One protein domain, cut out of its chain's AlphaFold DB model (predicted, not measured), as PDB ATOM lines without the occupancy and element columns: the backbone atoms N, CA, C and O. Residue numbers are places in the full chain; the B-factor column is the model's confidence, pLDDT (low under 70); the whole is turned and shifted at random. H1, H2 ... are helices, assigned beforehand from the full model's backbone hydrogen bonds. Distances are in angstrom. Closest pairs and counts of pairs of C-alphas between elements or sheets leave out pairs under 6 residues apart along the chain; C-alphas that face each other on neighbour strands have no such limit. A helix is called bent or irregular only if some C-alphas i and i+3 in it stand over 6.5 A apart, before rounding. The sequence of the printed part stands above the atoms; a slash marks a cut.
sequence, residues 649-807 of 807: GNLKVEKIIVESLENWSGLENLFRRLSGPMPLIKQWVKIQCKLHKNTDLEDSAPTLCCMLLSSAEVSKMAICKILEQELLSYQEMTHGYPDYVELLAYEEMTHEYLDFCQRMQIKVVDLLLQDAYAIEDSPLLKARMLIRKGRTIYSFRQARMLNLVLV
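Overview. This is residues 649 to 807 of the 807 residues of the protein "Separase-like" of Gossypium australe (UniProt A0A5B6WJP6). Three long helices, H4, H6 and H7, lie side by side, each running opposite to its neighbour, with H6 between the other two. H2 packs crosswise on H4, short H3 packs on H4 too, H1 lies farther out beyond H2 and H3, and residues 737 to 748, with H5, stick out. The printed part has 159 residues with seven named helices, H1 to H7 in order, and no named strand: all helix. It is compact, with a radius of gyration of the C-alphas of 16.6 A and spans of 53 by 41 by 30 A.

Arrangement. H1, residues 653 to 668, is close to but not clearly touching H2, residues 678 to 691; their closest C-alphas, Ile 657 and Leu 680, are 7.5 A apart. H3, residues 704 to 708, touches H4, residues 716 to 735, closest at C-alphas 705 and 719, 6.4 A. H2 touches H4 at a steep tilt of 58 degrees, closest at C-alphas 682 and 729, 5.4 A. H5, residues 738 to 743, touches no helix. H6, residues 751 to 772, touches H4 at a shallow tilt of 21 degrees, opposite ways, closest at C-alphas 720 and 772, 5.4 A. H6 and H7, residues 779 to 804, form a hairpin, closest at C-alphas 762 and 789, 6.1 A. Every O i to N i+4 pair is within hydrogen-bond range in H2, H3, H4, H6 and H7, against 11 of 12 in H1 and 0 of 2 in H5, where 1 of 3 O i to N i+3 pairs is.

Along the chain. H1 begins at C-alpha 653 (-40.149, 18.931, 3.460). H4 measures 29.0 A, H6 30.6 A and H7 37.2 A, ending at C-alpha 804 (-57.638, -12.755, 9.839). H5 is only just irregular, with C-alphas 739 and 742 6.9 A apart.

Size, cuts and confidence. The printed part has no cut, and the link from H2 to H3 is long. Mean pLDDT of the printed part is 72.7; residues 735 to 753 and 795 to 807 are among those under 70.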
ATOM      1  N   GLY A 649     -44.918  18.042  -4.547       71.94
ATOM      2  CA  GLY A 649     -43.918  16.986  -4.740       71.94
ATOM      3  C   GLY A 649     -42.485  17.426  -4.419       71.94
ATOM      4  O   GLY A 649     -41.528  16.904  -4.985       71.94
ATOM      5  N   ASN A 650     -42.305  18.445  -3.573       71.56
ATOM      6  CA  ASN A 650     -40.989  19.012  -3.296       71.56
ATOM      7  C   ASN A 650     -40.305  18.283  -2.132       71.56
ATOM      8  O   ASN A 650     -40.759  18.385  -1.000       71.56
ATOM      9  N   LEU A 651     -39.153  17.655  -2.381       65.19
ATOM     10  CA  LEU A 651     -38.393  16.875  -1.387       65.19
ATOM     11  C   LEU A 651     -37.804  17.695  -0.219       65.19
ATOM     12  O   LEU A 651     -37.225  17.141   0.705       65.19
ATOM     13  N   LYS A 652     -37.944  19.029  -0.212       79.50
ATOM     14  CA  LYS A 652     -37.416  19.890   0.865       79.50
ATOM     15  C   LYS A 652     -38.274  19.904   2.143       79.50
ATOM     16  O   LYS A 652     -38.012  20.742   3.002       79.50
ATOM     17  N   VAL A 653     -39.288  19.040   2.263       82.56
ATOM     18  CA  VAL A 653     -40.149  18.931   3.460       82.56
ATOM     19  C   VAL A 653     -39.300  18.637   4.701       82.56
ATOM     20  O   VAL A 653     -39.394  19.379   5.673       82.56
ATOM     21  N   GLU A 654     -38.414  17.638   4.628       84.56
ATOM     22  CA  GLU A 654     -37.527  17.227   5.730       84.56
ATOM     23  C   GLU A 654     -36.641  18.375   6.220       84.56
ATOM     24  O   GLU A 654     -36.598  18.682   7.408       84.56
ATOM     25  N   LYS A 655     -36.003  19.094   5.290       87.31
ATOM     26  CA  LYS A 655     -35.143  20.229   5.637       87.31
ATOM     27  C   LYS A 655     -35.897  21.318   6.408       87.31
ATOM     28  O   LYS A 655     -35.375  21.836   7.387       87.31
ATOM     29  N   ILE A 656     -37.096  21.687   5.952       88.25
ATOM     30  CA  ILE A 656     -37.869  22.774   6.571       88.25
ATOM     31  C   ILE A 656     -38.381  22.372   7.951       88.25
ATOM     32  O   ILE A 656     -38.405  23.217   8.847       88.25
ATOM     33  N   ILE A 657     -38.788  21.112   8.149       89.62
ATOM     34  CA  ILE A 657     -39.222  20.683   9.478       89.62
ATOM     35  C   ILE A 657     -38.063  20.637  10.469       89.62
ATOM     36  O   ILE A 657     -38.229  21.133  11.579       89.62
ATOM     37  N   VAL A 658     -36.895  20.134  10.059       88.50
ATOM     38  CA  VAL A 658     -35.694  20.131  10.907       88.50
ATOM     39  C   VAL A 658     -35.323  21.562  11.296       88.50
ATOM     40  O   VAL A 658     -35.306  21.866  12.483       88.50
ATOM     41  N   GLU A 659     -35.190  22.472  10.324       88.62
ATOM     42  CA  GLU A 659     -34.869  23.890  10.572       88.62
ATOM     43  C   GLU A 659     -35.898  24.565  11.506       88.62
ATOM     44  O   GLU A 659     -35.548  25.343  12.392       88.62
ATOM     45  N   SER A 660     -37.190  24.255  11.356       90.44
ATOM     46  CA  SER A 660     -38.243  24.796  12.233       90.44
ATOM     47  C   SER A 660     -38.137  24.274  13.671       90.44
ATOM     48  O   SER A 660     -38.353  25.026  14.621       90.44
ATOM     49  N   LEU A 661     -37.846  22.981  13.837       90.69
ATOM     50  CA  LEU A 661     -37.738  22.332  15.145       90.69
ATOM     51  C   LEU A 661     -36.450  22.732  15.868       90.69
ATOM     52  O   LEU A 661     -36.492  22.929  17.079       90.69
ATOM     53  N   GLU A 662     -35.349  22.938  15.143       88.44
ATOM     54  CA  GLU A 662     -34.110  23.522  15.672       88.44
ATOM     55  C   GLU A 662     -34.375  24.917  16.251       88.44
ATOM     56  O   GLU A 662     -34.138  25.147  17.440       88.44
ATOM     57  N   ASN A 663     -35.002  25.805  15.469       87.81
ATOM     58  CA  ASN A 663     -35.373  27.148  15.925       87.81
ATOM     59  C   ASN A 663     -36.301  27.127  17.156       87.81
ATOM     60  O   ASN A 663     -36.076  27.869  18.114       87.81
ATOM     61  N   TRP A 664     -37.324  26.263  17.166       90.12
ATOM     62  CA  TRP A 664     -38.204  26.088  18.328       90.12
ATOM     63  C   TRP A 664     -37.433  25.580  19.559       90.12
ATOM     64  O   TRP A 664     -37.594  26.115  20.657       90.12
ATOM     65  N   SER A 665     -36.551  24.593  19.378       86.69
ATOM     66  CA  SER A 665     -35.767  23.997  20.465       86.69
ATOM     67  C   SER A 665     -34.810  24.999  21.119       86.69
ATOM     68  O   SER A 665     -34.668  25.021  22.345       86.69
ATOM     69  N   GLY A 666     -34.220  25.901  20.326       82.12
ATOM     70  CA  GLY A 666     -33.361  26.972  20.826       82.12
ATOM     71  C   GLY A 666     -34.096  27.943  21.758       82.12
ATOM     72  O   GLY A 666     -33.486  28.484  22.682       82.12
ATOM     73  N   LEU A 667     -35.404  28.134  21.553       82.19
ATOM     74  CA  LEU A 667     -36.268  28.961  22.399       82.19
ATOM     75  C   LEU A 667     -36.750  28.208  23.637       82.19
ATOM     76  O   LEU A 667     -36.764  28.792  24.717       82.19
ATOM     77  N   GLU A 668     -37.096  26.927  23.505       82.44
ATOM     78  CA  GLU A 668     -37.467  26.047  24.627       82.44
ATOM     79  C   GLU A 668     -36.375  26.023  25.707       82.44
ATOM     80  O   GLU A 668     -36.660  26.099  26.902       82.44
ATOM     81  N   ASN A 669     -35.107  26.029  25.294       76.88
ATOM     82  CA  ASN A 669     -33.973  26.106  26.216       76.88
ATOM     83  C   ASN A 669     -33.959  27.403  27.057       76.88
ATOM     84  O   ASN A 669     -33.433  27.406  28.173       76.88
ATOM     85  N   LEU A 670     -34.528  28.500  26.542       75.00
ATOM     86  CA  LEU A 670     -34.653  29.784  27.243       75.00
ATOM     87  C   LEU A 670     -35.949  29.902  28.048       75.00
ATOM     88  O   LEU A 670     -35.914  30.363  29.190       75.00
ATOM     89  N   PHE A 671     -37.069  29.483  27.467       73.69
ATOM     90  CA  PHE A 671     -38.400  29.547  28.060       73.69
ATOM     91  C   PHE A 671     -38.859  28.118  28.365       73.69
ATOM     92  O   PHE A 671     -39.564  27.496  27.576       73.69
ATOM     93  N   ARG A 672     -38.462  27.588  29.532       67.31
ATOM     94  CA  ARG A 672     -38.693  26.185  29.961       67.31
ATOM     95  C   ARG A 672     -40.172  25.739  29.984       67.31
ATOM     96  O   ARG A 672     -40.472  24.585  30.291       67.31
ATOM     97  N   ARG A 673     -41.114  26.655  29.736       71.50
ATOM     98  CA  ARG A 673     -42.568  26.433  29.713       71.50
ATOM     99  C   ARG A 673     -43.196  26.650  28.332       71.50
ATOM    100  O   ARG A 673     -44.418  26.753  28.242       71.50
ATOM    101  N   LEU A 674     -42.402  26.699  27.262       79.12
ATOM    102  CA  LEU A 674     -42.944  26.717  25.907       79.12
ATOM    103  C   LEU A 674     -43.780  25.454  25.649       79.12
ATOM    104  O   LEU A 674     -43.452  24.332  26.062       79.12
ATOM    105  N   SER A 675     -44.915  25.663  24.985       81.62
ATOM    106  CA  SER A 675     -45.746  24.586  24.463       81.62
ATOM    107  C   SER A 675     -45.023  23.890  23.312       81.62
ATOM    108  O   SER A 675     -44.314  24.532  22.532       81.62
ATOM    109  N   GLY A 676     -45.226  22.575  23.188       83.12
ATOM    110  CA  GLY A 676     -44.692  21.801  22.066       83.12
ATOM    111  C   GLY A 676     -45.155  22.350  20.705       83.12
ATOM    112  O   GLY A 676     -46.228  22.960  20.630       83.12
ATOM    113  N   PRO A 677     -44.401  22.125  19.612       90.44
ATOM    114  CA  PRO A 677     -44.687  22.684  18.289       90.44
ATOM    115  C   PRO A 677     -45.781  21.876  17.563       90.44
ATOM    116  O   PRO A 677     -45.609  21.411  16.435       90.44
ATOM    117  N   MET A 678     -46.925  21.695  18.226       89.44
ATOM    118  CA  MET A 678     -47.996  20.781  17.828       89.44
ATOM    119  C   MET A 678     -48.499  20.986  16.385       89.44
ATOM    120  O   MET A 678     -48.598  19.990  15.668       89.44
ATOM    121  N   PRO A 679     -48.771  22.219  15.893       90.75
ATOM    122  CA  PRO A 679     -49.246  22.410  14.517       90.75
ATOM    123  C   PRO A 679     -48.292  21.830  13.465       90.75
ATOM    124  O   PRO A 679     -48.727  21.246  12.472       90.75
ATOM    125  N   LEU A 680     -46.984  21.961  13.704       91.62
ATOM    126  CA  LEU A 680     -45.935  21.488  12.807       91.62
ATOM    127  C   LEU A 680     -45.846  19.959  12.812       91.62
ATOM    128  O   LEU A 680     -45.795  19.339  11.750       91.62
ATOM    129  N   ILE A 681     -45.883  19.359  14.004       91.44
ATOM    130  CA  ILE A 681     -45.795  17.906  14.188       91.44
ATOM    131  C   ILE A 681     -47.034  17.206  13.620       91.44
ATOM    132  O   ILE A 681     -46.892  16.220  12.898       91.44
ATOM    133  N   LYS A 682     -48.238  17.748  13.845       90.25
ATOM    134  CA  LYS A 682     -49.473  17.207  13.254       90.25
ATOM    135  C   LYS A 682     -49.403  17.167  11.730       90.25
ATOM    136  O   LYS A 682     -49.757  16.154  11.126       90.25
ATOM    137  N   GLN A 683     -48.916  18.236  11.093       89.81
ATOM    138  CA  GLN A 683     -48.774  18.254   9.633       89.81
ATOM    139  C   GLN A 683     -47.693  17.301   9.124       89.81
ATOM    140  O   GLN A 683     -47.892  16.654   8.098       89.81
ATOM    141  N   TRP A 684     -46.579  17.150   9.840       89.62
ATOM    142  CA  TRP A 684     -45.576  16.137   9.513       89.62
ATOM    143  C   TRP A 684     -46.148  14.725   9.539       89.62
ATOM    144  O   TRP A 684     -46.033  14.004   8.551       89.62
ATOM    145  N   VAL A 685     -46.828  14.362  10.627       87.88
ATOM    146  CA  VAL A 685     -47.487  13.061  10.765       87.88
ATOM    147  C   VAL A 685     -48.489  12.847   9.633       87.88
ATOM    148  O   VAL A 685     -48.472  11.801   8.988       87.88
ATOM    149  N   LYS A 686     -49.298  13.862   9.302       85.44
ATOM    150  CA  LYS A 686     -50.235  13.811   8.169       85.44
ATOM    151  C   LYS A 686     -49.536  13.555   6.831       85.44
ATOM    152  O   LYS A 686     -50.053  12.797   6.016       85.44
ATOM    153  N   ILE A 687     -48.381  14.174   6.589       84.19
ATOM    154  CA  ILE A 687     -47.576  13.944   5.380       84.19
ATOM    155  C   ILE A 687     -47.013  12.518   5.371       84.19
ATOM    156  O   ILE A 687     -47.148  11.823   4.367       84.19
ATOM    157  N   GLN A 688     -46.450  12.052   6.488       83.19
ATOM    158  CA  GLN A 688     -45.876  10.709   6.593       83.19
ATOM    159  C   GLN A 688     -46.913   9.612   6.360       83.19
ATOM    160  O   GLN A 688     -46.650   8.681   5.598       83.19
ATOM    161  N   CYS A 689     -48.113   9.765   6.925       80.06
ATOM    162  CA  CYS A 689     -49.200   8.814   6.709       80.06
ATOM    163  C   CYS A 689     -49.682   8.796   5.247       80.06
ATOM    164  O   CYS A 689     -50.117   7.759   4.758       80.06
ATOM    165  N   LYS A 690     -49.590   9.923   4.524       78.69
ATOM    166  CA  LYS A 690     -49.914   9.982   3.087       78.69
ATOM    167  C   LYS A 690     -48.844   9.323   2.216       78.69
ATOM    168  O   LYS A 690     -49.195   8.657   1.249       78.69
ATOM    169  N   LEU A 691     -47.566   9.516   2.541       78.50
ATOM    170  CA  LEU A 691     -46.445   8.952   1.778       78.50
ATOM    171  C   LEU A 691     -46.355   7.429   1.916       78.50
ATOM    172  O   LEU A 691     -46.039   6.752   0.945       78.50
ATOM    173  N   HIS A 692     -46.681   6.899   3.096       76.38
ATOM    174  CA  HIS A 692     -46.554   5.475   3.415       76.38
ATOM    175  C   HIS A 692     -47.891   4.717   3.368       76.38
ATOM    176  O   HIS A 692     -47.998   3.637   3.943       76.38
ATOM    177  N   LYS A 693     -48.908   5.260   2.671       64.69
ATOM    178  CA  LYS A 693     -50.241   4.638   2.532       64.69
ATOM    179  C   LYS A 693     -50.174   3.238   1.894       64.69
ATOM    180  O   LYS A 693     -50.974   2.402   2.272       64.69
ATOM    181  N   ASN A 694     -49.206   2.986   0.997       57.47
ATOM    182  CA  ASN A 694     -49.159   1.793   0.127       57.47
ATOM    183  C   ASN A 694     -47.835   0.998   0.201       57.47
ATOM    184  O   ASN A 694     -47.509   0.259  -0.728       57.47
ATOM    185  N   THR A 695     -46.997   1.211   1.219       54.75
ATOM    186  CA  THR A 695     -45.673   0.566   1.299       54.75
ATOM    187  C   THR A 695     -45.639  -0.506   2.383       54.75
ATOM    188  O   THR A 695     -45.587  -0.173   3.564       54.75
ATOM    189  N   ASP A 696     -45.548  -1.773   1.966       50.47
ATOM    190  CA  ASP A 696     -45.265  -2.956   2.807       50.47
ATOM    191  C   ASP A 696     -43.827  -2.987   3.370       50.47
ATOM    192  O   ASP A 696     -43.403  -3.961   3.990       50.47
ATOM    193  N   LEU A 697     -43.033  -1.936   3.137       51.53
ATOM    194  CA  LEU A 697     -41.628  -1.880   3.536       51.53
ATOM    195  C   LEU A 697     -41.499  -1.586   5.037       51.53
ATOM    196  O   LEU A 697     -41.791  -0.490   5.515       51.53
ATOM    197  N   GLU A 698     -41.022  -2.601   5.753       48.84
ATOM    198  CA  GLU A 698     -41.043  -2.770   7.209       48.84
ATOM    199  C   GLU A 698     -40.249  -1.762   8.065       48.84
ATOM    200  O   GLU A 698     -40.338  -1.864   9.284       48.84
ATOM    201  N   ASP A 699     -39.514  -0.772   7.537       51.91
ATOM    202  CA  ASP A 699     -38.679   0.066   8.431       51.91
ATOM    203  C   ASP A 699     -38.254   1.464   7.929       51.91
ATOM    204  O   ASP A 699     -37.408   2.118   8.542       51.91
ATOM    205  N   SER A 700     -38.813   1.978   6.827       57.59
ATOM    206  CA  SER A 700     -38.224   3.145   6.137       57.59
ATOM    207  C   SER A 700     -38.667   4.531   6.623       57.59
ATOM    208  O   SER A 700     -38.020   5.514   6.268       57.59
ATOM    209  N   ALA A 701     -39.747   4.654   7.404       70.75
ATOM    210  CA  ALA A 701     -40.244   5.968   7.825       70.75
ATOM    211  C   ALA A 701     -39.374   6.568   8.958       70.75
ATOM    212  O   ALA A 701     -39.251   5.949  10.028       70.75
ATOM    213  N   PRO A 702     -38.778   7.763   8.765       76.81
ATOM    214  CA  PRO A 702     -37.947   8.403   9.778       76.81
ATOM    215  C   PRO A 702     -38.805   9.022  10.891       76.81
ATOM    216  O   PRO A 702     -39.805   9.691  10.628       76.81
ATOM    217  N   THR A 703     -38.391   8.838  12.148       80.81
ATOM    218  CA  THR A 703     -38.941   9.596  13.286       80.81
ATOM    219  C   THR A 703     -38.279  10.970  13.366       80.81
ATOM    220  O   THR A 703     -37.133  11.144  12.934       80.81
ATOM    221  N   LEU A 704     -38.964  11.955  13.960       82.75
ATOM    222  CA  LEU A 704     -38.378  13.290  14.139       82.75
ATOM    223  C   LEU A 704     -37.116  13.241  15.009       82.75
ATOM    224  O   LEU A 704     -36.172  13.983  14.753       82.75
ATOM    225  N   CYS A 705     -37.064  12.326  15.982       78.94
ATOM    226  CA  CYS A 705     -35.881  12.100  16.810       78.94
ATOM    227  C   CYS A 705     -34.645  11.772  15.963       78.94
ATOM    228  O   CYS A 705     -33.642  12.470  16.062       78.94
ATOM    229  N   CYS A 706     -34.724  10.778  15.071       77.69
ATOM    230  CA  CYS A 706     -33.584  10.372  14.246       77.69
ATOM    231  C   CYS A 706     -33.049  11.509  13.363       77.69
ATOM    232  O   CYS A 706     -31.845  11.585  13.140       77.69
ATOM    233  N   MET A 707     -33.922  12.411  12.902       80.31
ATOM    234  CA  MET A 707     -33.522  13.575  12.103       80.31
ATOM    235  C   MET A 707     -32.908  14.709  12.939       80.31
ATOM    236  O   MET A 707     -32.126  15.497  12.415       80.31
ATOM    237  N   LEU A 708     -33.260  14.811  14.225       81.69
ATOM    238  CA  LEU A 708     -32.808  15.881  15.121       81.69
ATOM    239  C   LEU A 708     -31.602  15.487  15.981       81.69
ATOM    240  O   LEU A 708     -30.879  16.370  16.431       81.69
ATOM    241  N   LEU A 709     -31.350  14.191  16.187       74.62
ATOM    242  CA  LEU A 709     -30.214  13.687  16.972       74.62
ATOM    243  C   LEU A 709     -28.848  14.123  16.414       74.62
ATOM    244  O   LEU A 709     -27.881  14.200  17.167       74.62
ATOM    245  N   SER A 710     -28.761  14.428  15.116       70.25
ATOM    246  CA  SER A 710     -27.550  14.967  14.486       70.25
ATOM    247  C   SER A 710     -27.343  16.471  14.704       70.25
ATOM    248  O   SER A 710     -26.292  16.991  14.332       70.25
ATOM    249  N   SER A 711     -28.324  17.185  15.263       72.38
ATOM    250  CA  SER A 711     -28.252  18.631  15.473       72.38
ATOM    251  C   SER A 711     -27.647  18.971  16.833       72.38
ATOM    252  O   SER A 711     -28.125  18.522  17.874       72.38
ATOM    253  N   ALA A 712     -26.610  19.810  16.840       66.94
ATOM    254  CA  ALA A 712     -25.971  20.281  18.072       66.94
ATOM    255  C   ALA A 712     -26.834  21.289  18.859       66.94
ATOM    256  O   ALA A 712     -26.547  21.561  20.024       66.94
ATOM    257  N   GLU A 713     -27.873  21.857  18.236       67.88
ATOM    258  CA  GLU A 713     -28.692  22.926  18.827       67.88
ATOM    259  C   GLU A 713     -29.886  22.408  19.648       67.88
ATOM    260  O   GLU A 713     -30.448  23.143  20.467       67.88
ATOM    261  N   VAL A 714     -30.264  21.136  19.474       79.38
ATOM    262  CA  VAL A 714     -31.471  20.555  20.073       79.38
ATOM    263  C   VAL A 714     -31.132  19.869  21.397       79.38
ATOM    264  O   VAL A 714     -30.364  18.910  21.454       79.38
ATOM    265  N   SER A 715     -31.733  20.329  22.499       79.19
ATOM    266  CA  SER A 715     -31.544  19.686  23.803       79.19
ATOM    267  C   SER A 715     -32.325  18.375  23.909       79.19
ATOM    268  O   SER A 715     -33.389  18.210  23.313       79.19
ATOM    269  N   LYS A 716     -31.850  17.449  24.751       78.31
ATOM    270  CA  LYS A 716     -32.567  16.188  25.015       78.31
ATOM    271  C   LYS A 716     -33.992  16.421  25.533       78.31
ATOM    272  O   LYS A 716     -34.903  15.703  25.142       78.31
ATOM    273  N   MET A 717     -34.201  17.464  26.341       78.94
ATOM    274  CA  MET A 717     -35.529  17.881  26.813       78.94
ATOM    275  C   MET A 717     -36.449  18.302  25.655       78.94
ATOM    276  O   MET A 717     -37.609  17.899  25.604       78.94
ATOM    277  N   ALA A 718     -35.935  19.079  24.697       83.06
ATOM    278  CA  ALA A 718     -36.696  19.460  23.510       83.06
ATOM    279  C   ALA A 718     -37.065  18.231  22.660       83.06
ATOM    280  O   ALA A 718     -38.205  18.131  22.208       83.06
ATOM    281  N   ILE A 719     -36.151  17.260  22.516       84.38
ATOM    282  CA  ILE A 719     -36.427  15.976  21.842       84.38
ATOM    283  C   ILE A 719     -37.556  15.217  22.553       84.38
ATOM    284  O   ILE A 719     -38.470  14.741  21.881       84.38
ATOM    285  N   CYS A 720     -37.547  15.157  23.893       81.88
ATOM    286  CA  CYS A 720     -38.623  14.530  24.675       81.88
ATOM    287  C   CYS A 720     -39.984  15.147  24.328       81.88
ATOM    288  O   CYS A 720     -40.912  14.434  23.946       81.88
ATOM    289  N   LYS A 721     -40.087  16.482  24.395       85.75
ATOM    290  CA  LYS A 721     -41.326  17.208  24.077       85.75
ATOM    291  C   LYS A 721     -41.780  16.968  22.635       85.75
ATOM    292  O   LYS A 721     -42.967  16.761  22.404       85.75
ATOM    293  N   ILE A 722     -40.865  16.974  21.664       88.75
ATOM    294  CA  ILE A 722     -41.190  16.712  20.252       88.75
ATOM    295  C   ILE A 722     -41.738  15.290  20.078       88.75
ATOM    296  O   ILE A 722     -42.782  15.117  19.452       88.75
ATOM    297  N   LEU A 723     -41.095  14.285  20.677       87.75
ATOM    298  CA  LEU A 723     -41.538  12.891  20.599       87.75
ATOM    299  C   LEU A 723     -42.890  12.657  21.286       87.75
ATOM    300  O   LEU A 723     -43.726  11.923  20.762       87.75
ATOM    301  N   GLU A 724     -43.146  13.295  22.430       87.31
ATOM    302  CA  GLU A 724     -44.456  13.231  23.089       87.31
ATOM    303  C   GLU A 724     -45.573  13.763  22.180       87.31
ATOM    304  O   GLU A 724     -46.647  13.167  22.093       87.31
ATOM    305  N   GLN A 725     -45.323  14.868  21.475       89.81
ATOM    306  CA  GLN A 725     -46.280  15.464  20.542       89.81
ATOM    307  C   GLN A 725     -46.427  14.631  19.256       89.81
ATOM    308  O   GLN A 725     -47.529  14.543  18.711       89.81
ATOM    309  N   GLU A 726     -45.353  13.986  18.786       90.00
ATOM    310  CA  GLU A 726     -45.390  13.044  17.657       90.00
ATOM    311  C   GLU A 726     -46.270  11.836  18.000       90.00
ATOM    312  O   GLU A 726     -47.173  11.488  17.237       90.00
ATOM    313  N   LEU A 727     -46.094  11.267  19.198       88.31
ATOM    314  CA  LEU A 727     -46.922  10.177  19.710       88.31
ATOM    315  C   LEU A 727     -48.403  10.567  19.784       88.31
ATOM    316  O   LEU A 727     -49.259   9.819  19.309       88.31
ATOM    317  N   LEU A 728     -48.705  11.735  20.362       88.12
ATOM    318  CA  LEU A 728     -50.075  12.250  20.455       88.12
ATOM    319  C   LEU A 728     -50.700  12.444  19.068       88.12
ATOM    320  O   LEU A 728     -51.847  12.064  18.856       88.12
ATOM    321  N   SER A 729     -49.939  12.965  18.107       87.06
ATOM    322  CA  SER A 729     -50.422  13.196  16.742       87.06
ATOM    323  C   SER A 729     -50.787  11.886  16.031       87.06
ATOM    324  O   SER A 729     -51.848  11.796  15.416       87.06
ATOM    325  N   TYR A 730     -49.969  10.833  16.159       86.19
ATOM    326  CA  TYR A 730     -50.325   9.508  15.628       86.19
ATOM    327  C   TYR A 730     -51.533   8.889  16.345       86.19
ATOM    328  O   TYR A 730     -52.339   8.204  15.713       86.19
ATOM    329  N   GLN A 731     -51.688   9.122  17.653       83.69
ATOM    330  CA  GLN A 731     -52.858   8.661  18.409       83.69
ATOM    331  C   GLN A 731     -54.143   9.340  17.934       83.69
ATOM    332  O   GLN A 731     -55.133   8.647  17.712       83.69
ATOM    333  N   GLU A 732     -54.131  10.657  17.729       80.94
ATOM    334  CA  GLU A 732     -55.280  11.396  17.192       80.94
ATOM    335  C   GLU A 732     -55.695  10.867  15.811       80.94
ATOM    336  O   GLU A 732     -56.879  10.633  15.572       80.94
ATOM    337  N   MET A 733     -54.722  10.575  14.940       74.06
ATOM    338  CA  MET A 733     -54.965   9.979  13.619       74.06
ATOM    339  C   MET A 733     -55.564   8.563  13.677       74.06
ATOM    340  O   MET A 733     -56.208   8.137  12.726       74.06
ATOM    341  N   THR A 734     -55.368   7.843  14.785       70.31
ATOM    342  CA  THR A 734     -55.859   6.465  14.995       70.31
ATOM    343  C   THR A 734     -57.302   6.433  15.517       70.31
ATOM    344  O   THR A 734     -58.010   5.463  15.276       70.31
ATOM    345  N   HIS A 735     -57.744   7.470  16.243       62.69
ATOM    346  CA  HIS A 735     -59.023   7.469  16.975       62.69
ATOM    347  C   HIS A 735     -60.170   8.224  16.278       62.69
ATOM    348  O   HIS A 735     -61.257   8.281  16.843       62.69
ATOM    349  N   GLY A 736     -59.955   8.789  15.082       55.66
ATOM    350  CA  GLY A 736     -61.013   9.376  14.246       55.66
ATOM    351  C   GLY A 736     -61.870  10.441  14.945       55.66
ATOM    352  O   GLY A 736     -63.014  10.178  15.301       55.66
ATOM    353  N   TYR A 737     -61.348  11.659  15.123       44.19
ATOM    354  CA  TYR A 737     -62.169  12.799  15.562       44.19
ATOM    355  C   TYR A 737     -62.902  13.467  14.373       44.19
ATOM    356  O   TYR A 737     -62.309  13.593  13.296       44.19
ATOM    357  N   PRO A 738     -64.151  13.944  14.559       42.38
ATOM    358  CA  PRO A 738     -65.011  14.472  13.491       42.38
ATOM    359  C   PRO A 738     -64.471  15.697  12.727       42.38
ATOM    360  O   PRO A 738     -64.832  15.866  11.568       42.38
ATOM    361  N   ASP A 739     -63.549  16.496  13.275       44.47
ATOM    362  CA  ASP A 739     -62.994  17.671  12.564       44.47
ATOM    363  C   ASP A 739     -62.106  17.314  11.351       44.47
ATOM    364  O   ASP A 739     -61.812  18.167  10.515       44.47
ATOM    365  N   TYR A 740     -61.680  16.051  11.215       45.31
ATOM    366  CA  TYR A 740     -60.919  15.563  10.053       45.31
ATOM    367  C   TYR A 740     -61.794  14.918   8.966       45.31
ATOM    368  O   TYR A 740     -61.272  14.506   7.928       45.31
ATOM    369  N   VAL A 741     -63.111  14.843   9.185       41.59
ATOM    370  CA  VAL A 741     -64.061  14.120   8.322       41.59
ATOM    371  C   VAL A 741     -64.506  14.941   7.104       41.59
ATOM    372  O   VAL A 741     -65.018  14.376   6.146       41.59
ATOM    373  N   GLU A 742     -64.242  16.249   7.040       41.28
ATOM    374  CA  GLU A 742     -64.770  17.080   5.940       41.28
ATOM    375  C   GLU A 742     -64.007  16.960   4.599       41.28
ATOM    376  O   GLU A 742     -64.411  17.553   3.603       41.28
ATOM    377  N   LEU A 743     -62.914  16.185   4.522       41.69
ATOM    378  CA  LEU A 743     -62.093  16.064   3.297       41.69
ATOM    379  C   LEU A 743     -61.665  14.640   2.915       41.69
ATOM    380  O   LEU A 743     -60.951  14.469   1.928       41.69
ATOM    381  N   LEU A 744     -62.101  13.621   3.651       41.00
ATOM    382  CA  LEU A 744     -62.009  12.238   3.201       41.00
ATOM    383  C   LEU A 744     -63.436  11.727   3.092       41.00
ATOM    384  O   LEU A 744     -64.097  11.501   4.103       41.00
ATOM    385  N   ALA A 745     -63.910  11.597   1.854       38.28
ATOM    386  CA  ALA A 745     -65.099  10.821   1.557       38.28
ATOM    387  C   ALA A 745     -65.048   9.512   2.362       38.28
ATOM    388  O   ALA A 745     -63.990   8.892   2.493       38.28
ATOM    389  N   TYR A 746     -66.196   9.145   2.921       42.12
ATOM    390  CA  TYR A 746     -66.430   8.109   3.933       42.12
ATOM    391  C   TYR A 746     -65.978   6.678   3.547       42.12
ATOM    392  O   TYR A 746     -66.272   5.729   4.265       42.12
ATOM    393  N   GLU A 747     -65.256   6.503   2.439       43.44
ATOM    394  CA  GLU A 747     -64.889   5.216   1.842       43.44
ATOM    395  C   GLU A 747     -63.370   4.926   1.845       43.44
ATOM    396  O   GLU A 747     -62.965   3.835   1.460       43.44
ATOM    397  N   GLU A 748     -62.505   5.840   2.316       46.62
ATOM    398  CA  GLU A 748     -61.041   5.736   2.120       46.62
ATOM    399  C   GLU A 748     -60.158   5.648   3.390       46.62
ATOM    400  O   GLU A 748     -58.941   5.848   3.317       46.62
ATOM    401  N   MET A 749     -60.705   5.317   4.567       50.97
ATOM    402  CA  MET A 749     -59.868   4.971   5.731       50.97
ATOM    403  C   MET A 749     -59.401   3.509   5.617       50.97
ATOM    404  O   MET A 749     -60.003   2.601   6.184       50.97
ATOM    405  N   THR A 750     -58.352   3.260   4.828       57.03
ATOM    406  CA  THR A 750     -57.807   1.911   4.603       57.03
ATOM    407  C   THR A 750     -57.092   1.364   5.846       57.03
ATOM    408  O   THR A 750     -56.411   2.097   6.563       57.03
ATOM    409  N   HIS A 751     -57.210   0.052   6.098       62.19
ATOM    410  CA  HIS A 751     -56.547  -0.663   7.206       62.19
ATOM    411  C   HIS A 751     -55.036  -0.369   7.305       62.19
ATOM    412  O   HIS A 751     -54.488  -0.235   8.399       62.19
ATOM    413  N   GLU A 752     -54.381  -0.199   6.159       63.16
ATOM    414  CA  GLU A 752     -52.954   0.114   6.014       63.16
ATOM    415  C   GLU A 752     -52.549   1.424   6.715       63.16
ATOM    416  O   GLU A 752     -51.478   1.512   7.320       63.16
ATOM    417  N   TYR A 753     -53.433   2.426   6.718       68.25
ATOM    418  CA  TYR A 753     -53.206   3.710   7.384       68.25
ATOM    419  C   TYR A 753     -53.161   3.567   8.912       68.25
ATOM    420  O   TYR A 753     -52.307   4.149   9.591       68.25
ATOM    421  N   LEU A 754     -54.085   2.771   9.460       72.50
ATOM    422  CA  LEU A 754     -54.192   2.507  10.893       72.50
ATOM    423  C   LEU A 754     -53.000   1.674  11.391       72.50
ATOM    424  O   LEU A 754     -52.412   1.993  12.427       72.50
ATOM    425  N   ASP A 755     -52.619   0.654  10.618       75.75
ATOM    426  CA  ASP A 755     -51.470  -0.224  10.868       75.75
ATOM    427  C   ASP A 755     -50.157   0.589  10.896       75.75
ATOM    428  O   ASP A 755     -49.359   0.454  11.828       75.75
ATOM    429  N   PHE A 756     -49.969   1.531   9.958       79.06
ATOM    430  CA  PHE A 756     -48.834   2.465   9.965       79.06
ATOM    431  C   PHE A 756     -48.795   3.350  11.220       79.06
ATOM    432  O   PHE A 756     -47.763   3.423  11.893       79.06
ATOM    433  N   CYS A 757     -49.913   3.996  11.573       81.19
ATOM    434  CA  CYS A 757     -49.977   4.873  12.746       81.19
ATOM    435  C   CYS A 757     -49.650   4.117  14.040       81.19
ATOM    436  O   CYS A 757     -48.901   4.615  14.880       81.19
ATOM    437  N   GLN A 758     -50.178   2.902  14.206       80.75
ATOM    438  CA  GLN A 758     -49.928   2.072  15.384       80.75
ATOM    439  C   GLN A 758     -48.468   1.595  15.461       80.75
ATOM    440  O   GLN A 758     -47.882   1.622  16.547       80.75
ATOM    441  N   ARG A 759     -47.837   1.243  14.329       81.19
ATOM    442  CA  ARG A 759     -46.392   0.951  14.276       81.19
ATOM    443  C   ARG A 759     -45.550   2.148  14.710       81.19
ATOM    444  O   ARG A 759     -44.670   2.004  15.558       81.19
ATOM    445  N   MET A 760     -45.840   3.333  14.171       85.25
ATOM    446  CA  MET A 760     -45.101   4.549  14.515       85.25
ATOM    447  C   MET A 760     -45.262   4.924  15.990       85.25
ATOM    448  O   MET A 760     -44.280   5.307  16.621       85.25
ATOM    449  N   GLN A 761     -46.446   4.732  16.584       86.31
ATOM    450  CA  GLN A 761     -46.631   4.906  18.029       86.31
ATOM    451  C   GLN A 761     -45.696   4.004  18.843       86.31
ATOM    452  O   GLN A 761     -45.080   4.477  19.795       86.31
ATOM    453  N   ILE A 762     -45.563   2.723  18.479       84.12
ATOM    454  CA  ILE A 762     -44.655   1.787  19.163       84.12
ATOM    455  C   ILE A 762     -43.200   2.260  19.020       84.12
ATOM    456  O   ILE A 762     -42.504   2.358  20.031       84.12
ATOM    457  N   LYS A 763     -42.776   2.634  17.802       85.94
ATOM    458  CA  LYS A 763     -41.418   3.136  17.506       85.94
ATOM    459  C   LYS A 763     -41.082   4.398  18.312       85.94
ATOM    460  O   LYS A 763     -40.014   4.484  18.910       85.94
ATOM    461  N   VAL A 764     -42.009   5.356  18.390       86.12
ATOM    462  CA  VAL A 764     -41.838   6.593  19.174       86.12
ATOM    463  C   VAL A 764     -41.803   6.312  20.679       86.12
ATOM    464  O   VAL A 764     -40.983   6.894  21.386       86.12
ATOM    465  N   VAL A 765     -42.648   5.405  21.189       84.56
ATOM    466  CA  VAL A 765     -42.623   5.013  22.610       84.56
ATOM    467  C   VAL A 765     -41.296   4.351  22.982       84.56
ATOM    468  O   VAL A 765     -40.781   4.607  24.068       84.56
ATOM    469  N   ASP A 766     -40.722   3.547  22.089       84.50
ATOM    470  CA  ASP A 766     -39.416   2.928  22.320       84.50
ATOM    471  C   ASP A 766     -38.287   3.953  22.393       84.50
ATOM    472  O   ASP A 766     -37.497   3.907  23.335       84.50
ATOM    473  N   LEU A 767     -38.279   4.950  21.504       83.31
ATOM    474  CA  LEU A 767     -37.331   6.070  21.571       83.31
ATOM    475  C   LEU A 767     -37.500   6.899  22.853       83.31
ATOM    476  O   LEU A 767     -36.518   7.265  23.498       83.31
ATOM    477  N   LEU A 768     -38.743   7.155  23.279       80.19
ATOM    478  CA  LEU A 768     -39.025   7.835  24.547       80.19
ATOM    479  C   LEU A 768     -38.478   7.053  25.756       80.19
ATOM    480  O   LEU A 768     -37.944   7.652  26.691       80.19
ATOM    481  N   LEU A 769     -38.593   5.722  25.749       78.75
ATOM    482  CA  LEU A 769     -38.102   4.858  26.827       78.75
ATOM    483  C   LEU A 769     -36.572   4.703  26.828       78.75
ATOM    484  O   LEU A 769     -35.991   4.643  27.914       78.75
ATOM    485  N   GLN A 770     -35.941   4.631  25.651       74.50
ATOM    486  CA  GLN A 770     -34.497   4.414  25.486       74.50
ATOM    487  C   GLN A 770     -33.671   5.692  25.671       74.50
ATOM    488  O   GLN A 770     -32.728   5.694  26.460       74.50
ATOM    489  N   ASP A 771     -34.037   6.782  24.993       64.62
ATOM    490  CA  ASP A 771     -33.168   7.961  24.862       64.62
ATOM    491  C   ASP A 771     -33.624   9.154  25.710       64.62
ATOM    492  O   ASP A 771     -32.811   9.971  26.149       64.62
ATOM    493  N   ALA A 772     -34.933   9.256  25.950       60.38
ATOM    494  CA  ALA A 772     -35.572  10.458  26.480       60.38
ATOM    495  C   ALA A 772     -35.750  10.384  28.013       60.38
ATOM    496  O   ALA A 772     -35.221  11.209  28.757       60.38
ATOM    497  N   TYR A 773     -36.401   9.329  28.514       61.31
ATOM    498  CA  TYR A 773     -36.650   9.137  29.951       61.31
ATOM    499  C   TYR A 773     -35.562   8.338  30.683       61.31
ATOM    500  O   TYR A 773     -35.682   8.092  31.887       61.31
ATOM    501  N   ALA A 774     -34.491   7.923  30.003       52.72
ATOM    502  CA  ALA A 774     -33.343   7.290  30.655       52.72
ATOM    503  C   ALA A 774     -32.589   8.251  31.597       52.72
ATOM    504  O   ALA A 774     -31.939   7.789  32.526       52.72
ATOM    505  N   ILE A 775     -32.715   9.568  31.388       50.50
ATOM    506  CA  ILE A 775     -31.915  10.605  32.063       50.50
ATOM    507  C   ILE A 775     -32.676  11.297  33.211       50.50
ATOM    508  O   ILE A 775     -32.046  11.776  34.147       50.50
ATOM    509  N   GLU A 776     -34.013  11.338  33.175       53.97
ATOM    510  CA  GLU A 776     -34.832  12.064  34.168       53.97
ATOM    511  C   GLU A 776     -35.208  11.266  35.427       53.97
ATOM    512  O   GLU A 776     -35.874  11.808  36.303       53.97
ATOM    513  N   ASP A 777     -34.821   9.991  35.529       53.94
ATOM    514  CA  ASP A 777     -35.133   9.114  36.670       53.94
ATOM    515  C   ASP A 777     -36.593   9.244  37.169       53.94
ATOM    516  O   ASP A 777     -36.887   9.418  38.350       53.94
ATOM    517  N   SER A 778     -37.546   9.174  36.227       63.12
ATOM    518  CA  SER A 778     -38.989   9.234  36.501       63.12
ATOM    519  C   SER A 778     -39.661   7.878  36.232       63.12
ATOM    520  O   SER A 778     -40.152   7.625  35.123       63.12
ATOM    521  N   PRO A 779     -39.727   6.976  37.236       69.62
ATOM    522  CA  PRO A 779     -40.393   5.676  37.116       69.62
ATOM    523  C   PRO A 779     -41.854   5.801  36.676       69.62
ATOM    524  O   PRO A 779     -42.384   4.931  35.987       69.62
ATOM    525  N   LEU A 780     -42.504   6.905  37.048       73.50
ATOM    526  CA  LEU A 780     -43.922   7.145  36.809       73.50
ATOM    527  C   LEU A 780     -44.209   7.497  35.339       73.50
ATOM    528  O   LEU A 780     -45.199   7.022  34.780       73.50
ATOM    529  N   LEU A 781     -43.326   8.262  34.681       72.31
ATOM    530  CA  LEU A 781     -43.411   8.521  33.237       72.31
ATOM    531  C   LEU A 781     -43.101   7.255  32.426       72.31
ATOM    532  O   LEU A 781     -43.858   6.926  31.510       72.31
ATOM    533  N   LYS A 782     -42.078   6.483  32.828       73.06
ATOM    534  CA  LYS A 782     -41.758   5.175  32.224       73.06
ATOM    535  C   LYS A 782     -42.931   4.198  32.333       73.06
ATOM    536  O   LYS A 782     -43.328   3.610  31.331       73.06
ATOM    537  N   ALA A 783     -43.544   4.076  33.513       75.69
ATOM    538  CA  ALA A 783     -44.722   3.235  33.718       75.69
ATOM    539  C   ALA A 783     -45.907   3.681  32.843       75.69
ATOM    540  O   ALA A 783     -46.537   2.847  32.195       75.69
ATOM    541  N   ARG A 784     -46.181   4.992  32.745       78.50
ATOM    542  CA  ARG A 784     -47.223   5.525  31.845       78.50
ATOM    543  C   ARG A 784     -46.947   5.191  30.378       78.50
ATOM    544  O   ARG A 784     -47.883   4.815  29.673       78.50
ATOM    545  N   MET A 785     -45.701   5.308  29.918       80.62
ATOM    546  CA  MET A 785     -45.338   4.971  28.537       80.62
ATOM    547  C   MET A 785     -45.426   3.470  28.265       80.62
ATOM    548  O   MET A 785     -45.967   3.085  27.234       80.62
ATOM    549  N   LEU A 786     -45.005   2.615  29.201       78.12
ATOM    550  CA  LEU A 786     -45.159   1.159  29.088       78.12
ATOM    551  C   LEU A 786     -46.634   0.739  29.043       78.12
ATOM    552  O   LEU A 786     -47.006  -0.100  28.225       78.12
ATOM    553  N   ILE A 787     -47.496   1.364  29.855       78.44
ATOM    554  CA  ILE A 787     -48.950   1.148  29.800       78.44
ATOM    555  C   ILE A 787     -49.506   1.583  28.438       78.44
ATOM    556  O   ILE A 787     -50.298   0.853  27.842       78.44
ATOM    557  N   ARG A 788     -49.087   2.745  27.915       77.94
ATOM    558  CA  ARG A 788     -49.468   3.196  26.565       77.94
ATOM    559  C   ARG A 788     -49.005   2.206  25.492       77.94
ATOM    560  O   ARG A 788     -49.826   1.815  24.670       77.94
ATOM    561  N   LYS A 789     -47.755   1.728  25.556       79.25
ATOM    562  CA  LYS A 789     -47.209   0.705  24.648       79.25
ATOM    563  C   LYS A 789     -48.054  -0.566  24.667       79.25
ATOM    564  O   LYS A 789     -48.444  -1.064  23.616       79.25
ATOM    565  N   GLY A 790     -48.372  -1.065  25.865       74.75
ATOM    566  CA  GLY A 790     -49.199  -2.256  26.054       74.75
ATOM    567  C   GLY A 790     -50.590  -2.108  25.436       74.75
ATOM    568  O   GLY A 790     -51.049  -3.023  24.758       74.75
ATOM    569  N   ARG A 791     -51.228  -0.939  25.596       77.62
ATOM    570  CA  ARG A 791     -52.529  -0.633  24.973       77.62
ATOM    571  C   ARG A 791     -52.454  -0.617  23.448       77.62
ATOM    572  O   ARG A 791     -53.283  -1.262  22.818       77.62
ATOM    573  N   THR A 792     -51.455   0.051  22.869       76.38
ATOM    574  CA  THR A 792     -51.276   0.106  21.408       76.38
ATOM    575  C   THR A 792     -50.964  -1.275  20.821       76.38
ATOM    576  O   THR A 792     -51.511  -1.635  19.786       76.38
ATOM    577  N   ILE A 793     -50.138  -2.096  21.486       76.50
ATOM    578  CA  ILE A 793     -49.852  -3.475  21.046       76.50
ATOM    579  C   ILE A 793     -51.109  -4.345  21.126       76.50
ATOM    580  O   ILE A 793     -51.359  -5.150  20.230       76.50
ATOM    581  N   TYR A 794     -51.897  -4.197  22.193       73.00
ATOM    582  CA  TYR A 794     -53.150  -4.925  22.348       73.00
ATOM    583  C   TYR A 794     -54.145  -4.561  21.236       73.00
ATOM    584  O   TYR A 794     -54.652  -5.463  20.570       73.00
ATOM    585  N   SER A 795     -54.348  -3.267  20.956       68.25
ATOM    586  CA  SER A 795     -55.223  -2.813  19.865       68.25
ATOM    587  C   SER A 795     -54.713  -3.237  18.485       68.25
ATOM    588  O   SER A 795     -55.502  -3.669  17.653       68.25
ATOM    589  N   PHE A 796     -53.397  -3.183  18.260       67.12
ATOM    590  CA  PHE A 796     -52.749  -3.624  17.019       67.12
ATOM    591  C   PHE A 796     -52.954  -5.123  16.767       67.12
ATOM    592  O   PHE A 796     -53.322  -5.543  15.669       67.12
ATOM    593  N   ARG A 797     -52.789  -5.953  17.806       67.25
ATOM    594  CA  ARG A 797     -53.042  -7.401  17.727       67.25
ATOM    595  C   ARG A 797     -54.519  -7.720  17.516       67.25
ATOM    596  O   ARG A 797     -54.828  -8.634  16.758       67.25
ATOM    597  N   GLN A 798     -55.416  -6.983  18.164       63.06
ATOM    598  CA  GLN A 798     -56.858  -7.171  18.017       63.06
ATOM    599  C   GLN A 798     -57.336  -6.798  16.605       63.06
ATOM    600  O   GLN A 798     -58.092  -7.561  16.011       63.06
ATOM    601  N   ALA A 799     -56.837  -5.694  16.037       59.59
ATOM    602  CA  ALA A 799     -57.132  -5.275  14.665       59.59
ATOM    603  C   ALA A 799     -56.643  -6.298  13.620       59.59
ATOM    604  O   ALA A 799     -57.398  -6.674  12.725       59.59
ATOM    605  N   ARG A 800     -55.423  -6.835  13.779       61.59
ATOM    606  CA  ARG A 800     -54.907  -7.907  12.906       61.59
ATOM    607  C   ARG A 800     -55.673  -9.226  13.047       61.59
ATOM    608  O   ARG A 800     -55.904  -9.890  12.043       61.59
ATOM    609  N   MET A 801     -56.086  -9.604  14.262       57.12
ATOM    610  CA  MET A 801     -56.895 -10.815  14.476       57.12
ATOM    611  C   MET A 801     -58.301 -10.701  13.877       57.12
ATOM    612  O   MET A 801     -58.774 -11.668  13.297       57.12
ATOM    613  N   LEU A 802     -58.953  -9.538  13.974       54.03
ATOM    614  CA  LEU A 802     -60.255  -9.295  13.338       54.03
ATOM    615  C   LEU A 802     -60.185  -9.408  11.806       54.03
ATOM    616  O   LEU A 802     -61.102  -9.951  11.202       54.03
ATOM    617  N   ASN A 803     -59.082  -8.981  11.186       49.72
ATOM    618  CA  ASN A 803     -58.885  -9.116   9.738       49.72
ATOM    619  C   ASN A 803     -58.549 -10.534   9.277       49.72
ATOM    620  O   ASN A 803     -58.982 -10.932   8.204       49.72
ATOM    621  N   LEU A 804     -57.852 -11.323  10.096       52.44
ATOM    622  CA  LEU A 804     -57.638 -12.755   9.839       52.44
ATOM    623  C   LEU A 804     -58.933 -13.586   9.915       52.44
ATOM    624  O   LEU A 804     -58.931 -14.735   9.494       52.44
ATOM    625  N   VAL A 805     -60.011 -13.026  10.475       51.53
ATOM    626  CA  VAL A 805     -61.337 -13.663  10.580       51.53
ATOM    627  C   VAL A 805     -62.302 -13.173   9.481       51.53
ATOM    628  O   VAL A 805     -63.342 -13.790   9.273       51.53
ATOM    629  N   LEU A 806     -61.972 -12.081   8.775       44.19
ATOM    630  CA  LEU A 806     -62.796 -11.458   7.723       44.19
ATOM    631  C   LEU A 806     -62.307 -11.734   6.282       44.19
ATOM    632  O   LEU A 806     -63.000 -11.351   5.340       44.19
ATOM    633  N   VAL A 807     -61.154 -12.394   6.114       37.50
ATOM    634  CA  VAL A 807     -60.659 -13.001   4.856       37.50
ATOM    635  C   VAL A 807     -60.931 -14.496   4.905       37.50
ATOM    636  O   VAL A 807     -61.352 -15.049   3.865       37.50
TER     637      VAL A 807